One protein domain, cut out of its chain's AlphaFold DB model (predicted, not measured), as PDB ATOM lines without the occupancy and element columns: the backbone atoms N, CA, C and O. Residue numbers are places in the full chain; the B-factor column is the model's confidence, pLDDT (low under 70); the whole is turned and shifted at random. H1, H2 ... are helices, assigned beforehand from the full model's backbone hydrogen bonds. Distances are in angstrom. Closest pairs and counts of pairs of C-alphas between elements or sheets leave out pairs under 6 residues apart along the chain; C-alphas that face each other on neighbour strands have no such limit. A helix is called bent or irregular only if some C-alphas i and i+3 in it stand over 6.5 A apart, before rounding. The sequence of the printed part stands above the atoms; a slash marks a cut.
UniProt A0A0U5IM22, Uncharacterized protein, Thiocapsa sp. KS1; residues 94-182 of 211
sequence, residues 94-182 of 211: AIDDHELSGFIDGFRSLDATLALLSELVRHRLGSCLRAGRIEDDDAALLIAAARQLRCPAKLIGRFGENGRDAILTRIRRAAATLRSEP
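This is residues 94 to 182 of the 211 residues of an uncharacterized protein of Thiocapsa sp. KS1 (UniProt A0A0U5IM22). One long helix, H5, packs across the other four and touches each of them. H2, which has a kink, and H3 form a helical hairpin that packs on one side of H5; H1 is at another side of H5, near the first residues of H2, and H4 packs at the end of H5 where that helix begins. The printed part has 89 residues with five named helices, H1 to H5 in that order, and no named strand; the class is all helix. The packing is mostly crossed, with 1 of the 7 touching pairs at a shallow tilt. The whole is compact, with a radius of gyration of the C-alphas of 12.1 A and spans of 33 by 29 by 19 A.

H1, residues 94 to 104, touches H2, residues 110 to 130, through residues 110 to 117 of H2 alone; they are about perpendicular at 90 degrees, and their closest C-alphas, of Leu 100 and Thr 113, are 6.5 A apart. H2 has a kink of 57 degrees near residue 120 and is irregular: C-alphas 112 and 115 are 7.9 A apart. H2 and H3, residues 136 to 147, form a hairpin at a steep tilt of 39 degrees, opposite ways, with the closest C-alphas, of Ser 118 and Ala 146, 4.7 A apart. H3 and H4, residues 152 to 159, form a second hairpin at a shallow tilt of 18 degrees, opposite ways; the closest C-alphas, of Leu 141 and Leu 155, are 7.3 A apart. H5, residues 164 to 179, is the hub. It touches H4 with residues 164 to 167 alone, at 73 degrees, about perpendicular; the closest C-alphas, of Pro 152 and Arg 164, are 6.5 A apart. Residues 170 to 175 of H5 touch residues 138 to 142 of H3 at 80 degrees, about perpendicular, with the closest C-alphas, of Asp 138 and Ala 174, 5.9 A apart. H5 touches H1 with residues 172 to 176 alone, at a steep tilt of 42 degrees, opposite ways; the closest C-alphas, of Ile 104 and Arg 172, are 4.8 A apart. H5 and H2 touch at a steep tilt of 51 degrees, the same way, closest at the C-alphas of Arg 124 and Leu 178, 5.9 A. H1 is apart from H3 and H4, and H2 is apart from H4. In H1, H3, H4 and H5 every O i to N i+4 pair is within hydrogen-bond range; in H2 13 of 17 are.

H1 begins at C-alpha 94 (-16.810, -40.844, 46.106) and is 15.4 A long from first to last C-alpha. H2, the longest helix by residues, measures 25.8 A, H3 15.2 A, H4 10.3 A and H5 22.5 A. H5 ends at C-alpha 179 (-10.632, -38.748, 33.815).

The two C-alphas farthest apart, of Ala 94 and Gly 157, are 35.7 A apart. The printed part has no cut, and its four links between helices are tight. The mean pLDDT of the printed part is 92.2; residues 181 to 182 are under 70.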
ATOM      1  N   ALA A  94     -18.194 -41.224  45.796       71.12
ATOM      2  CA  ALA A  94     -16.810 -40.844  46.106       71.12
ATOM      3  C   ALA A  94     -15.866 -42.065  46.214       71.12
ATOM      4  O   ALA A  94     -14.663 -41.964  45.966       71.12
ATOM      5  N   ILE A  95     -16.433 -43.231  46.538       72.50
ATOM      6  CA  ILE A  95     -15.761 -44.532  46.555       72.50
ATOM      7  C   ILE A  95     -15.308 -44.939  45.144       72.50
ATOM      8  O   ILE A  95     -14.131 -45.241  44.961       72.50
ATOM      9  N   ASP A  96     -16.177 -44.862  44.134       83.50
ATOM     10  CA  ASP A  96     -15.857 -45.206  42.739       83.50
ATOM     11  C   ASP A  96     -14.743 -44.324  42.156       83.50
ATOM     12  O   ASP A  96     -13.940 -44.753  41.315       83.50
ATOM     13  N   ASP A  97     -14.701 -43.059  42.575       84.94
ATOM     14  CA  ASP A  97     -13.637 -42.135  42.195       84.94
ATOM     15  C   ASP A  97     -12.315 -42.475  42.888       84.94
ATOM     16  O   ASP A  97     -11.258 -42.449  42.243       84.94
ATOM     17  N   HIS A  98     -12.347 -42.838  44.171       86.94
ATOM     18  CA  HIS A  98     -11.158 -43.270  44.899       86.94
ATOM     19  C   HIS A  98     -10.607 -44.598  44.356       86.94
ATOM     20  O   HIS A  98      -9.399 -44.731  44.155       86.94
ATOM     21  N   GLU A  99     -11.468 -45.561  44.030       91.75
ATOM     22  CA  GLU A  99     -11.049 -46.836  43.446       91.75
ATOM     23  C   GLU A  99     -10.413 -46.663  42.067       91.75
ATOM     24  O   GLU A  99      -9.345 -47.224  41.805       91.75
ATOM     25  N   LEU A 100     -11.004 -45.836  41.199       91.25
ATOM     26  CA  LEU A 100     -10.388 -45.536  39.909       91.25
ATOM     27  C   LEU A 100      -9.057 -44.784  40.074       91.25
ATOM     28  O   LEU A 100      -8.122 -45.062  39.324       91.25
ATOM     29  N   SER A 101      -8.952 -43.872  41.049       92.44
ATOM     30  CA  SER A 101      -7.676 -43.216  41.397       92.44
ATOM     31  C   SER A 101      -6.621 -44.256  41.756       92.44
ATOM     32  O   SER A 101      -5.575 -44.308  41.121       92.44
ATOM     33  N   GLY A 102      -6.951 -45.171  42.671       93.94
ATOM     34  CA  GLY A 102      -6.041 -46.235  43.084       93.94
ATOM     35  C   GLY A 102      -5.599 -47.133  41.927       93.94
ATOM     36  O   GLY A 102      -4.467 -47.603  41.918       93.94
ATOM     37  N   PHE A 103      -6.443 -47.358  40.915       95.69
ATOM     38  CA  PHE A 103      -6.013 -48.060  39.703       95.69
ATOM     39  C   PHE A 103      -5.039 -47.241  38.852       95.69
ATOM     40  O   PHE A 103      -4.015 -47.784  38.432       95.69
ATOM     41  N   ILE A 104      -5.349 -45.963  38.604       94.88
ATOM     42  CA  ILE A 104      -4.500 -45.044  37.830       94.88
ATOM     43  C   ILE A 104      -3.115 -44.922  38.477       94.88
ATOM     44  O   ILE A 104      -2.111 -45.040  37.777       94.88
ATOM     45  N   ASP A 105      -3.074 -44.796  39.802       94.62
ATOM     46  CA  ASP A 105      -1.848 -44.649  40.594       94.62
ATOM     47  C   ASP A 105      -1.097 -45.982  40.791       94.62
ATOM     48  O   ASP A 105       0.023 -46.012  41.294       94.62
ATOM     49  N   GLY A 106      -1.688 -47.105  40.371       93.81
ATOM     50  CA  GLY A 106      -1.052 -48.424  40.396       93.81
ATOM     51  C   GLY A 106      -1.277 -49.253  41.662       93.81
ATOM     52  O   GLY A 106      -0.832 -50.398  41.708       93.81
ATOM     53  N   PHE A 107      -2.028 -48.743  42.638       93.56
ATOM     54  CA  PHE A 107      -2.391 -49.438  43.879       93.56
ATOM     55  C   PHE A 107      -3.487 -50.501  43.713       93.56
ATOM     56  O   PHE A 107      -3.754 -51.262  44.641       93.56
ATOM     57  N   ARG A 108      -4.147 -50.565  42.548       93.62
ATOM     58  CA  ARG A 108      -5.184 -51.564  42.246       93.62
ATOM     59  C   ARG A 108      -4.937 -52.284  40.925       93.62
ATOM     60  O   ARG A 108      -4.289 -51.771  40.004       93.62
ATOM     61  N   SER A 109      -5.473 -53.498  40.839       93.62
ATOM     62  CA  SER A 109      -5.456 -54.304  39.621       93.62
ATOM     63  C   SER A 109      -6.531 -53.844  38.632       93.62
ATOM     64  O   SER A 109      -7.522 -53.203  38.995       93.62
ATOM     65  N   LEU A 110      -6.332 -54.196  37.360       92.50
ATOM     66  CA  LEU A 110      -7.321 -53.958  36.309       92.50
ATOM     67  C   LEU A 110      -8.623 -54.719  36.585       92.50
ATOM     68  O   LEU A 110      -9.696 -54.154  36.418       92.50
ATOM     69  N   ASP A 111      -8.534 -55.972  37.038       92.88
ATOM     70  CA  ASP A 111      -9.705 -56.826  37.264       92.88
ATOM     71  C   ASP A 111     -10.626 -56.259  38.354       92.88
ATOM     72  O   ASP A 111     -11.842 -56.235  38.182       92.88
ATOM     73  N   ALA A 112     -10.048 -55.713  39.432       92.75
ATOM     74  CA  ALA A 112     -10.801 -55.099  40.526       92.75
ATOM     75  C   ALA A 112     -11.525 -53.803  40.116       92.75
ATOM     76  O   ALA A 112     -12.513 -53.435  40.734       92.75
ATOM     77  N   THR A 113     -11.044 -53.111  39.080       94.38
ATOM     78  CA  THR A 113     -11.569 -51.799  38.653       94.38
ATOM     79  C   THR A 113     -12.208 -51.828  37.266       94.38
ATOM     80  O   THR A 113     -12.583 -50.792  36.715       94.38
ATOM     81  N   LEU A 114     -12.378 -53.021  36.695       93.62
ATOM     82  CA  LEU A 114     -12.814 -53.224  35.319       93.62
ATOM     83  C   LEU A 114     -14.201 -52.631  35.044       93.62
ATOM     84  O   LEU A 114     -14.406 -52.013  33.998       93.62
ATOM     85  N   ALA A 115     -15.143 -52.789  35.979       92.44
ATOM     86  CA  ALA A 115     -16.488 -52.227  35.863       92.44
ATOM     87  C   ALA A 115     -16.447 -50.690  35.807       92.44
ATOM     88  O   ALA A 115     -17.002 -50.089  34.883       92.44
ATOM     89  N   LEU A 116     -15.702 -50.069  36.727       93.38
ATOM     90  CA  LEU A 116     -15.516 -48.617  36.791       93.38
ATOM     91  C   LEU A 116     -14.813 -48.077  35.541       93.38
ATOM     92  O   LEU A 116     -15.214 -47.055  34.982       93.38
ATOM     93  N   LEU A 117     -13.791 -48.783  35.051       94.50
ATOM     94  CA  LEU A 117     -13.085 -48.409  33.829       94.50
ATOM     95  C   LEU A 117     -13.986 -48.537  32.591       94.50
ATOM     96  O   LEU A 117     -13.981 -47.651  31.737       94.50
ATOM     97  N   SER A 118     -14.776 -49.610  32.483       94.88
ATOM     98  CA  SER A 118     -15.733 -49.808  31.383       94.88
ATOM     99  C   SER A 118     -16.751 -48.670  31.310       94.88
ATOM    100  O   SER A 118     -17.085 -48.199  30.217       94.88
ATOM    101  N   GLU A 119     -17.193 -48.194  32.470       92.38
ATOM    102  CA  GLU A 119     -18.137 -47.094  32.599       92.38
ATOM    103  C   GLU A 119     -17.507 -45.737  32.261       92.38
ATOM    104  O   GLU A 119     -18.056 -44.977  31.456       92.38
ATOM    105  N   LEU A 120     -16.296 -45.473  32.766       92.50
ATOM    106  CA  LEU A 120     -15.507 -44.299  32.386       92.50
ATOM    107  C   LEU A 120     -15.314 -44.237  30.866       92.50
ATOM    108  O   LEU A 120     -15.549 -43.198  30.243       92.50
ATOM    109  N   VAL A 121     -14.922 -45.356  30.254       94.50
ATOM    110  CA  VAL A 121     -14.736 -45.473  28.804       94.50
ATOM    111  C   VAL A 121     -16.050 -45.202  28.074       94.50
ATOM    112  O   VAL A 121     -16.069 -44.403  27.139       94.50
ATOM    113  N   ARG A 122     -17.165 -45.794  28.516       92.06
ATOM    114  CA  ARG A 122     -18.486 -45.567  27.912       92.06
ATOM    115  C   ARG A 122     -18.877 -44.089  27.918       92.06
ATOM    116  O   ARG A 122     -19.371 -43.579  26.915       92.06
ATOM    117  N   HIS A 123     -18.645 -43.396  29.027       89.50
ATOM    118  CA  HIS A 123     -19.092 -42.018  29.202       89.50
ATOM    119  C   HIS A 123     -18.150 -40.963  28.634       89.50
ATOM    120  O   HIS A 123     -18.615 -39.943  28.121       89.50
ATOM    121  N   ARG A 124     -16.837 -41.186  28.701       91.12
ATOM    122  CA  ARG A 124     -15.844 -40.150  28.389       91.12
ATOM    123  C   ARG A 124     -15.198 -40.338  27.029       91.12
ATOM    124  O   ARG A 124     -14.946 -39.334  26.358       91.12
ATOM    125  N   LEU A 125     -14.989 -41.576  26.577       93.38
ATOM    126  CA  LEU A 125     -14.138 -41.859  25.418       93.38
ATOM    127  C   LEU A 125     -14.587 -41.119  24.154       93.38
ATOM    128  O   LEU A 125     -13.779 -40.445  23.519       93.38
ATOM    129  N   GLY A 126     -15.880 -41.174  23.821       92.44
ATOM    130  CA  GLY A 126     -16.408 -40.502  22.630       92.44
ATOM    131  C   GLY A 126     -16.187 -38.986  22.648       92.44
ATOM    132  O   GLY A 126     -15.882 -38.394  21.616       92.44
ATOM    133  N   SER A 127     -16.301 -38.345  23.818       90.12
ATOM    134  CA  SER A 127     -16.035 -36.907  23.961       90.12
ATOM    135  C   SER A 127     -14.545 -36.575  23.842       90.12
ATOM    136  O   SER A 127     -14.195 -35.625  23.146       90.12
ATOM    137  N   CYS A 128     -13.667 -37.385  24.444       92.38
ATOM    138  CA  CYS A 128     -12.218 -37.200  24.381       92.38
ATOM    139  C   CYS A 128     -11.671 -37.382  22.965       92.38
ATOM    140  O   CYS A 128     -10.852 -36.576  22.539       92.38
ATOM    141  N   LEU A 129     -12.164 -38.384  22.230       93.06
ATOM    142  CA  LEU A 129     -11.794 -38.637  20.835       93.06
ATOM    143  C   LEU A 129     -12.127 -37.444  19.936       93.06
ATOM    144  O   LEU A 129     -11.295 -36.988  19.163       93.06
ATOM    145  N   ARG A 130     -13.336 -36.889  20.073       90.12
ATOM    146  CA  ARG A 130     -13.752 -35.714  19.287       90.12
ATOM    147  C   ARG A 130     -12.964 -34.459  19.621       90.12
ATOM    148  O   ARG A 130     -12.771 -33.625  18.747       90.12
ATOM    149  N   ALA A 131     -12.543 -34.328  20.873       90.94
ATOM    150  CA  ALA A 131     -11.693 -33.239  21.323       90.94
ATOM    151  C   ALA A 131     -10.200 -33.473  21.014       90.94
ATOM    152  O   ALA A 131      -9.386 -32.638  21.391       90.94
ATOM    153  N   GLY A 132      -9.826 -34.600  20.391       92.56
ATOM    154  CA  GLY A 132      -8.428 -34.936  20.102       92.56
ATOM    155  C   GLY A 132      -7.557 -35.131  21.348       92.56
ATOM    156  O   GLY A 132      -6.342 -35.000  21.266       92.56
ATOM    157  N   ARG A 133      -8.155 -35.411  22.516       93.31
ATOM    158  CA  ARG A 133      -7.424 -35.541  23.794       93.31
ATOM    159  C   ARG A 133      -6.783 -36.906  24.000       93.31
ATOM    160  O   ARG A 133      -5.952 -37.057  24.884       93.31
ATOM    161  N   ILE A 134      -7.232 -37.903  23.253       95.31
ATOM    162  CA  ILE A 134      -6.734 -39.271  23.323       95.31
ATOM    163  C   ILE A 134      -6.461 -39.753  21.906       95.31
ATOM    164  O   ILE A 134      -7.269 -39.518  21.007       95.31
ATOM    165  N   GLU A 135      -5.322 -40.407  21.725       94.94
ATOM    166  CA  GLU A 135      -4.951 -41.013  20.452       94.94
ATOM    167  C   GLU A 135      -5.844 -42.217  20.134       94.94
ATOM    168  O   GLU A 135      -6.343 -42.906  21.031       94.94
ATOM    169  N   ASP A 136      -6.023 -42.493  18.842       94.94
ATOM    170  CA  ASP A 136      -6.863 -43.596  18.368       94.94
ATOM    171  C   ASP A 136      -6.396 -44.959  18.908       94.94
ATOM    172  O   ASP A 136      -7.230 -45.802  19.246       94.94
ATOM    173  N   ASP A 137      -5.084 -45.167  19.041       96.44
ATOM    174  CA  ASP A 137      -4.513 -46.420  19.542       96.44
ATOM    175  C   ASP A 137      -4.738 -46.608  21.046       96.44
ATOM    176  O   ASP A 137      -5.129 -47.694  21.481       96.44
ATOM    177  N   ASP A 138      -4.575 -45.551  21.846       96.88
ATOM    178  CA  ASP A 138      -4.853 -45.592  23.287       96.88
ATOM    179  C   ASP A 138      -6.362 -45.773  23.545       96.88
ATOM    180  O   ASP A 138      -6.772 -46.548  24.414       96.88
ATOM    181  N   ALA A 139      -7.214 -45.154  22.725       97.44
ATOM    182  CA  ALA A 139      -8.654 -45.394  22.733       97.44
ATOM    183  C   ALA A 139      -9.012 -46.844  22.363       97.44
ATOM    184  O   ALA A 139      -9.847 -47.473  23.022       97.44
ATOM    185  N   ALA A 140      -8.377 -47.390  21.325       98.00
ATOM    186  CA  ALA A 140      -8.566 -48.767  20.887       98.00
ATOM    187  C   ALA A 140      -8.130 -49.763  21.970       98.00
ATOM    188  O   ALA A 140      -8.823 -50.758  22.200       98.00
ATOM    189  N   LEU A 141      -7.033 -49.479  22.673       98.06
ATOM    190  CA  LEU A 141      -6.568 -50.265  23.811       98.06
ATOM    191  C   LEU A 141      -7.588 -50.259  24.954       98.06
ATOM    192  O   LEU A 141      -7.954 -51.326  25.450       98.06
ATOM    193  N   LEU A 142      -8.106 -49.088  25.335       97.69
ATOM    194  CA  LEU A 142      -9.128 -48.981  26.378       97.69
ATOM    195  C   LEU A 142     -10.410 -49.744  26.023       97.69
ATOM    196  O   LEU A 142     -10.971 -50.433  26.873       97.69
ATOM    197  N   ILE A 143     -10.859 -49.683  24.766       97.88
ATOM    198  CA  ILE A 143     -11.997 -50.485  24.301       97.88
ATOM    199  C   ILE A 143     -11.679 -51.978  24.405       97.88
ATOM    200  O   ILE A 143     -12.477 -52.743  24.950       97.88
ATOM    201  N   ALA A 144     -10.524 -52.400  23.894       97.94
ATOM    202  CA  ALA A 144     -10.125 -53.799  23.881       97.94
ATOM    203  C   ALA A 144     -10.044 -54.385  25.301       97.94
ATOM    204  O   ALA A 144     -10.524 -55.496  25.535       97.94
ATOM    205  N   ALA A 145      -9.484 -53.627  26.245       97.38
ATOM    206  CA  ALA A 145      -9.330 -54.030  27.637       97.38
ATOM    207  C   ALA A 145     -10.655 -53.963  28.413       97.38
ATOM    208  O   ALA A 145     -11.089 -54.967  28.971       97.38
ATOM    209  N   ALA A 146     -11.329 -52.809  28.418       96.69
ATOM    210  CA  ALA A 146     -12.435 -52.538  29.341       96.69
ATOM    211  C   ALA A 146     -13.826 -52.877  28.784       96.69
ATOM    212  O   ALA A 146     -14.752 -53.147  29.543       96.69
ATOM    213  N   ARG A 147     -13.998 -52.852  27.455       96.44
ATOM    214  CA  ARG A 147     -15.306 -53.048  26.798       96.44
ATOM    215  C   ARG A 147     -15.419 -54.389  26.086       96.44
ATOM    216  O   ARG A 147     -16.505 -54.949  26.028       96.44
ATOM    217  N   GLN A 148     -14.310 -54.894  25.544       97.31
ATOM    218  CA  GLN A 148     -14.229 -56.210  24.903       97.31
ATOM    219  C   GLN A 148     -13.589 -57.279  25.795       97.31
ATOM    220  O   GLN A 148     -13.516 -58.448  25.410       97.31
ATOM    221  N   LEU A 149     -13.118 -56.910  26.988       96.50
ATOM    222  CA  LEU A 149     -12.592 -57.847  27.982       96.50
ATOM    223  C   LEU A 149     -11.505 -58.769  27.403       96.50
ATOM    224  O   LEU A 149     -11.482 -59.972  27.670       96.50
ATOM    225  N   ARG A 150     -10.659 -58.263  26.496       95.38
ATOM    226  CA  ARG A 150      -9.608 -59.077  25.871       95.38
ATOM    227  C   ARG A 150      -8.518 -59.382  26.893       95.38
ATOM    228  O   ARG A 150      -8.147 -58.530  27.690       95.38
ATOM    229  N   CYS A 151      -7.986 -60.602  26.846       92.25
ATOM    230  CA  CYS A 151      -6.923 -61.002  27.761       92.25
ATOM    231  C   CYS A 151      -5.609 -60.244  27.472       92.25
ATOM    232  O   CYS A 151      -5.350 -59.898  26.313       92.25
ATOM    233  N   PRO A 152      -4.737 -60.051  28.481       89.75
ATOM    234  CA  PRO A 152      -3.495 -59.288  28.333       89.75
ATOM    235  C   PRO A 152      -2.576 -59.773  27.208       89.75
ATOM    236  O   PRO A 152      -2.027 -58.949  26.488       89.75
ATOM    237  N   ALA A 153      -2.471 -61.086  26.980       91.81
ATOM    238  CA  ALA A 153      -1.653 -61.641  25.896       91.81
ATOM    239  C   ALA A 153      -2.098 -61.148  24.503       91.81
ATOM    240  O   ALA A 153      -1.267 -60.800  23.666       91.81
ATOM    241  N   LYS A 154      -3.415 -61.048  24.269       93.25
ATOM    242  CA  LYS A 154      -3.965 -60.503  23.016       93.25
ATOM    243  C   LYS A 154      -3.752 -58.996  22.895       93.25
ATOM    244  O   LYS A 154      -3.638 -58.499  21.780       93.25
ATOM    245  N   LEU A 155      -3.738 -58.276  24.017       94.12
ATOM    246  CA  LEU A 155      -3.444 -56.844  24.028       94.12
ATOM    247  C   LEU A 155      -1.971 -56.604  23.681       94.12
ATOM    248  O   LEU A 155      -1.689 -55.846  22.764       94.12
ATOM    249  N   ILE A 156      -1.056 -57.321  24.333       94.62
ATOM    250  CA  ILE A 156       0.388 -57.262  24.073       94.62
ATOM    251  C   ILE A 156       0.690 -57.510  22.594       94.62
ATOM    252  O   ILE A 156       1.268 -56.649  21.937       94.62
ATOM    253  N   GLY A 157       0.222 -58.637  22.045       93.19
ATOM    254  CA  GLY A 157       0.507 -58.988  20.652       93.19
ATOM    255  C   GLY A 157      -0.073 -58.002  19.635       93.19
ATOM    256  O   GLY A 157       0.483 -57.839  18.556       93.19
ATOM    257  N   ARG A 158      -1.180 -57.325  19.965       93.62
ATOM    258  CA  ARG A 158      -1.805 -56.344  19.070       93.62
ATOM    259  C   ARG A 158      -1.174 -54.954  19.163       93.62
ATOM    260  O   ARG A 158      -1.060 -54.291  18.140       93.62
ATOM    261  N   PHE A 159      -0.868 -54.494  20.372       93.75
ATOM    262  CA  PHE A 159      -0.436 -53.116  20.633       93.75
ATOM    263  C   PHE A 159       1.088 -52.976  20.774       93.75
ATOM    264  O   PHE A 159       1.567 -51.859  20.937       93.75
ATOM    265  N   GLY A 160       1.839 -54.080  20.674       90.00
ATOM    266  CA  GLY A 160       3.302 -54.073  20.566       90.00
ATOM    267  C   GLY A 160       4.043 -53.790  21.873       90.00
ATOM    268  O   GLY A 160       5.171 -53.315  21.839       90.00
ATOM    269  N   GLU A 161       3.421 -54.053  23.023       91.00
ATOM    270  CA  GLU A 161       4.023 -53.776  24.334       91.00
ATOM    271  C   GLU A 161       4.888 -54.940  24.835       91.00
ATOM    272  O   GLU A 161       4.515 -56.105  24.715       91.00
ATOM    273  N   ASN A 162       6.002 -54.638  25.499       89.19
ATOM    274  CA  ASN A 162       6.940 -55.643  26.013       89.19
ATOM    275  C   ASN A 162       6.496 -56.226  27.366       89.19
ATOM    276  O   ASN A 162       7.201 -56.138  28.368       89.19
ATOM    277  N   GLY A 163       5.303 -56.819  27.402       92.06
ATOM    278  CA  GLY A 163       4.801 -57.557  28.561       92.06
ATOM    279  C   GLY A 163       3.629 -56.905  29.294       92.06
ATOM    280  O   GLY A 163       3.058 -55.893  28.879       92.06
ATOM    281  N   ARG A 164       3.226 -57.553  30.393       92.00
ATOM    282  CA  ARG A 164       1.995 -57.233  31.133       92.00
ATOM    283  C   ARG A 164       2.058 -55.876  31.838       92.00
ATOM    284  O   ARG A 164       1.066 -55.150  31.842       92.00
ATOM    285  N   ASP A 165       3.202 -55.518  32.403       93.31
ATOM    286  CA  ASP A 165       3.322 -54.273  33.166       93.31
ATOM    287  C   ASP A 165       3.354 -53.046  32.255       93.31
ATOM    288  O   ASP A 165       2.728 -52.031  32.568       93.31
ATOM    289  N   ALA A 166       3.984 -53.163  31.083       94.62
ATOM    290  CA  ALA A 166       3.985 -52.120  30.061       94.62
ATOM    291  C   ALA A 166       2.557 -51.824  29.568       94.62
ATOM    292  O   ALA A 166       2.106 -50.676  29.617       94.62
ATOM    293  N   ILE A 167       1.790 -52.864  29.206       95.88
ATOM    294  CA  ILE A 167       0.404 -52.679  28.751       95.88
ATOM    295  C   ILE A 167      -0.499 -52.126  29.863       95.88
ATOM    296  O   ILE A 167      -1.327 -51.256  29.598       95.88
ATOM    297  N   LEU A 168      -0.331 -52.566  31.116       95.69
ATOM    298  CA  LEU A 168      -1.086 -52.023  32.252       95.69
ATOM    299  C   LEU A 168      -0.748 -50.553  32.506       95.69
ATOM    300  O   LEU A 168      -1.655 -49.748  32.719       95.69
ATOM    301  N   THR A 169       0.528 -50.183  32.431       96.06
ATOM    302  CA  THR A 169       0.981 -48.790  32.560       96.06
ATOM    303  C   THR A 169       0.364 -47.910  31.476       96.06
ATOM    304  O   THR A 169      -0.153 -46.830  31.768       96.06
ATOM    305  N   ARG A 170       0.312 -48.401  30.234       96.62
ATOM    306  CA  ARG A 170      -0.341 -47.704  29.122       96.62
ATOM    307  C   ARG A 170      -1.849 -47.546  29.327       96.62
ATOM    308  O   ARG A 170      -2.376 -46.455  29.116       96.62
ATOM    309  N   ILE A 171      -2.539 -48.590  29.800       96.88
ATOM    310  CA  ILE A 171      -3.972 -48.521  30.142       96.88
ATOM    311  C   ILE A 171      -4.220 -47.469  31.230       96.88
ATOM    312  O   ILE A 171      -5.137 -46.662  31.090       96.88
ATOM    313  N   ARG A 172      -3.403 -47.442  32.290       96.94
ATOM    314  CA  ARG A 172      -3.518 -46.460  33.383       96.94
ATOM    315  C   ARG A 172      -3.353 -45.030  32.880       96.94
ATOM    316  O   ARG A 172      -4.199 -44.186  33.173       96.94
ATOM    317  N   ARG A 173      -2.331 -44.775  32.057       96.44
ATOM    318  CA  ARG A 173      -2.108 -43.467  31.424       96.44
ATOM    319  C   ARG A 173      -3.311 -43.037  30.581       96.44
ATOM    320  O   ARG A 173      -3.809 -41.927  30.742       96.44
ATOM    321  N   ALA A 174      -3.820 -43.924  29.728       96.06
ATOM    322  CA  ALA A 174      -4.985 -43.634  28.894       96.06
ATOM    323  C   ALA A 174      -6.258 -43.388  29.735       96.06
ATOM    324  O   ALA A 174      -7.051 -42.498  29.422       96.06
ATOM    325  N   ALA A 175      -6.445 -44.128  30.833       95.44
ATOM    326  CA  ALA A 175      -7.549 -43.922  31.770       95.44
ATOM    327  C   ALA A 175      -7.454 -42.567  32.496       95.44
ATOM    328  O   ALA A 175      -8.467 -41.874  32.631       95.44
ATOM    329  N   ALA A 176      -6.249 -42.146  32.894       95.06
ATOM    330  CA  ALA A 176      -6.004 -40.826  33.475       95.06
ATOM    331  C   ALA A 176      -6.411 -39.697  32.510       95.06
ATOM    332  O   ALA A 176      -7.100 -38.756  32.910       95.06
ATOM    333  N   THR A 177      -6.094 -39.841  31.220       93.94
ATOM    334  CA  THR A 177      -6.510 -38.902  30.165       93.94
ATOM    335  C   THR A 177      -8.032 -38.801  30.014       93.94
ATOM    336  O   THR A 177      -8.558 -37.727  29.730       93.94
ATOM    337  N   LEU A 178      -8.778 -39.896  30.202       91.00
ATOM    338  CA  LEU A 178     -10.246 -39.849  30.167       91.00
ATOM    339  C   LEU A 178     -10.855 -39.165  31.396       91.00
ATOM    340  O   LEU A 178     -11.918 -38.534  31.293       91.00
ATOM    341  N   ARG A 179     -10.195 -39.322  32.546       88.31
ATOM    342  CA  ARG A 179     -10.632 -38.748  33.815       88.31
ATOM    343  C   ARG A 179     -10.427 -37.241  33.860       88.31
ATOM    344  O   ARG A 179     -11.330 -36.556  34.333       88.31
ATOM    345  N   SER A 180      -9.301 -36.731  33.356       82.94
ATOM    346  CA  SER A 180      -9.005 -35.297  33.405       82.94
ATOM    347  C   SER A 180     -10.164 -34.477  32.818       82.94
ATOM    348  O   SER A 180     -10.674 -34.731  31.713       82.94
ATOM    349  N   GLU A 181     -10.671 -33.528  33.603       63.38
ATOM    350  CA  GLU A 181     -11.744 -32.653  33.156       63.38
ATOM    351  C   GLU A 181     -11.221 -31.598  32.176       63.38
ATOM    352  O   GLU A 181     -10.105 -31.109  32.337       63.38
ATOM    353  N   PRO A 182     -12.027 -31.175  31.187       51.91
ATOM    354  CA  PRO A 182     -11.695 -30.008  30.368       51.91
ATOM    355  C   PRO A 182     -11.663 -28.687  31.169       51.91
ATOM    356  O   PRO A 182     -11.149 -27.687  30.675       51.91
TER     357      PRO A 182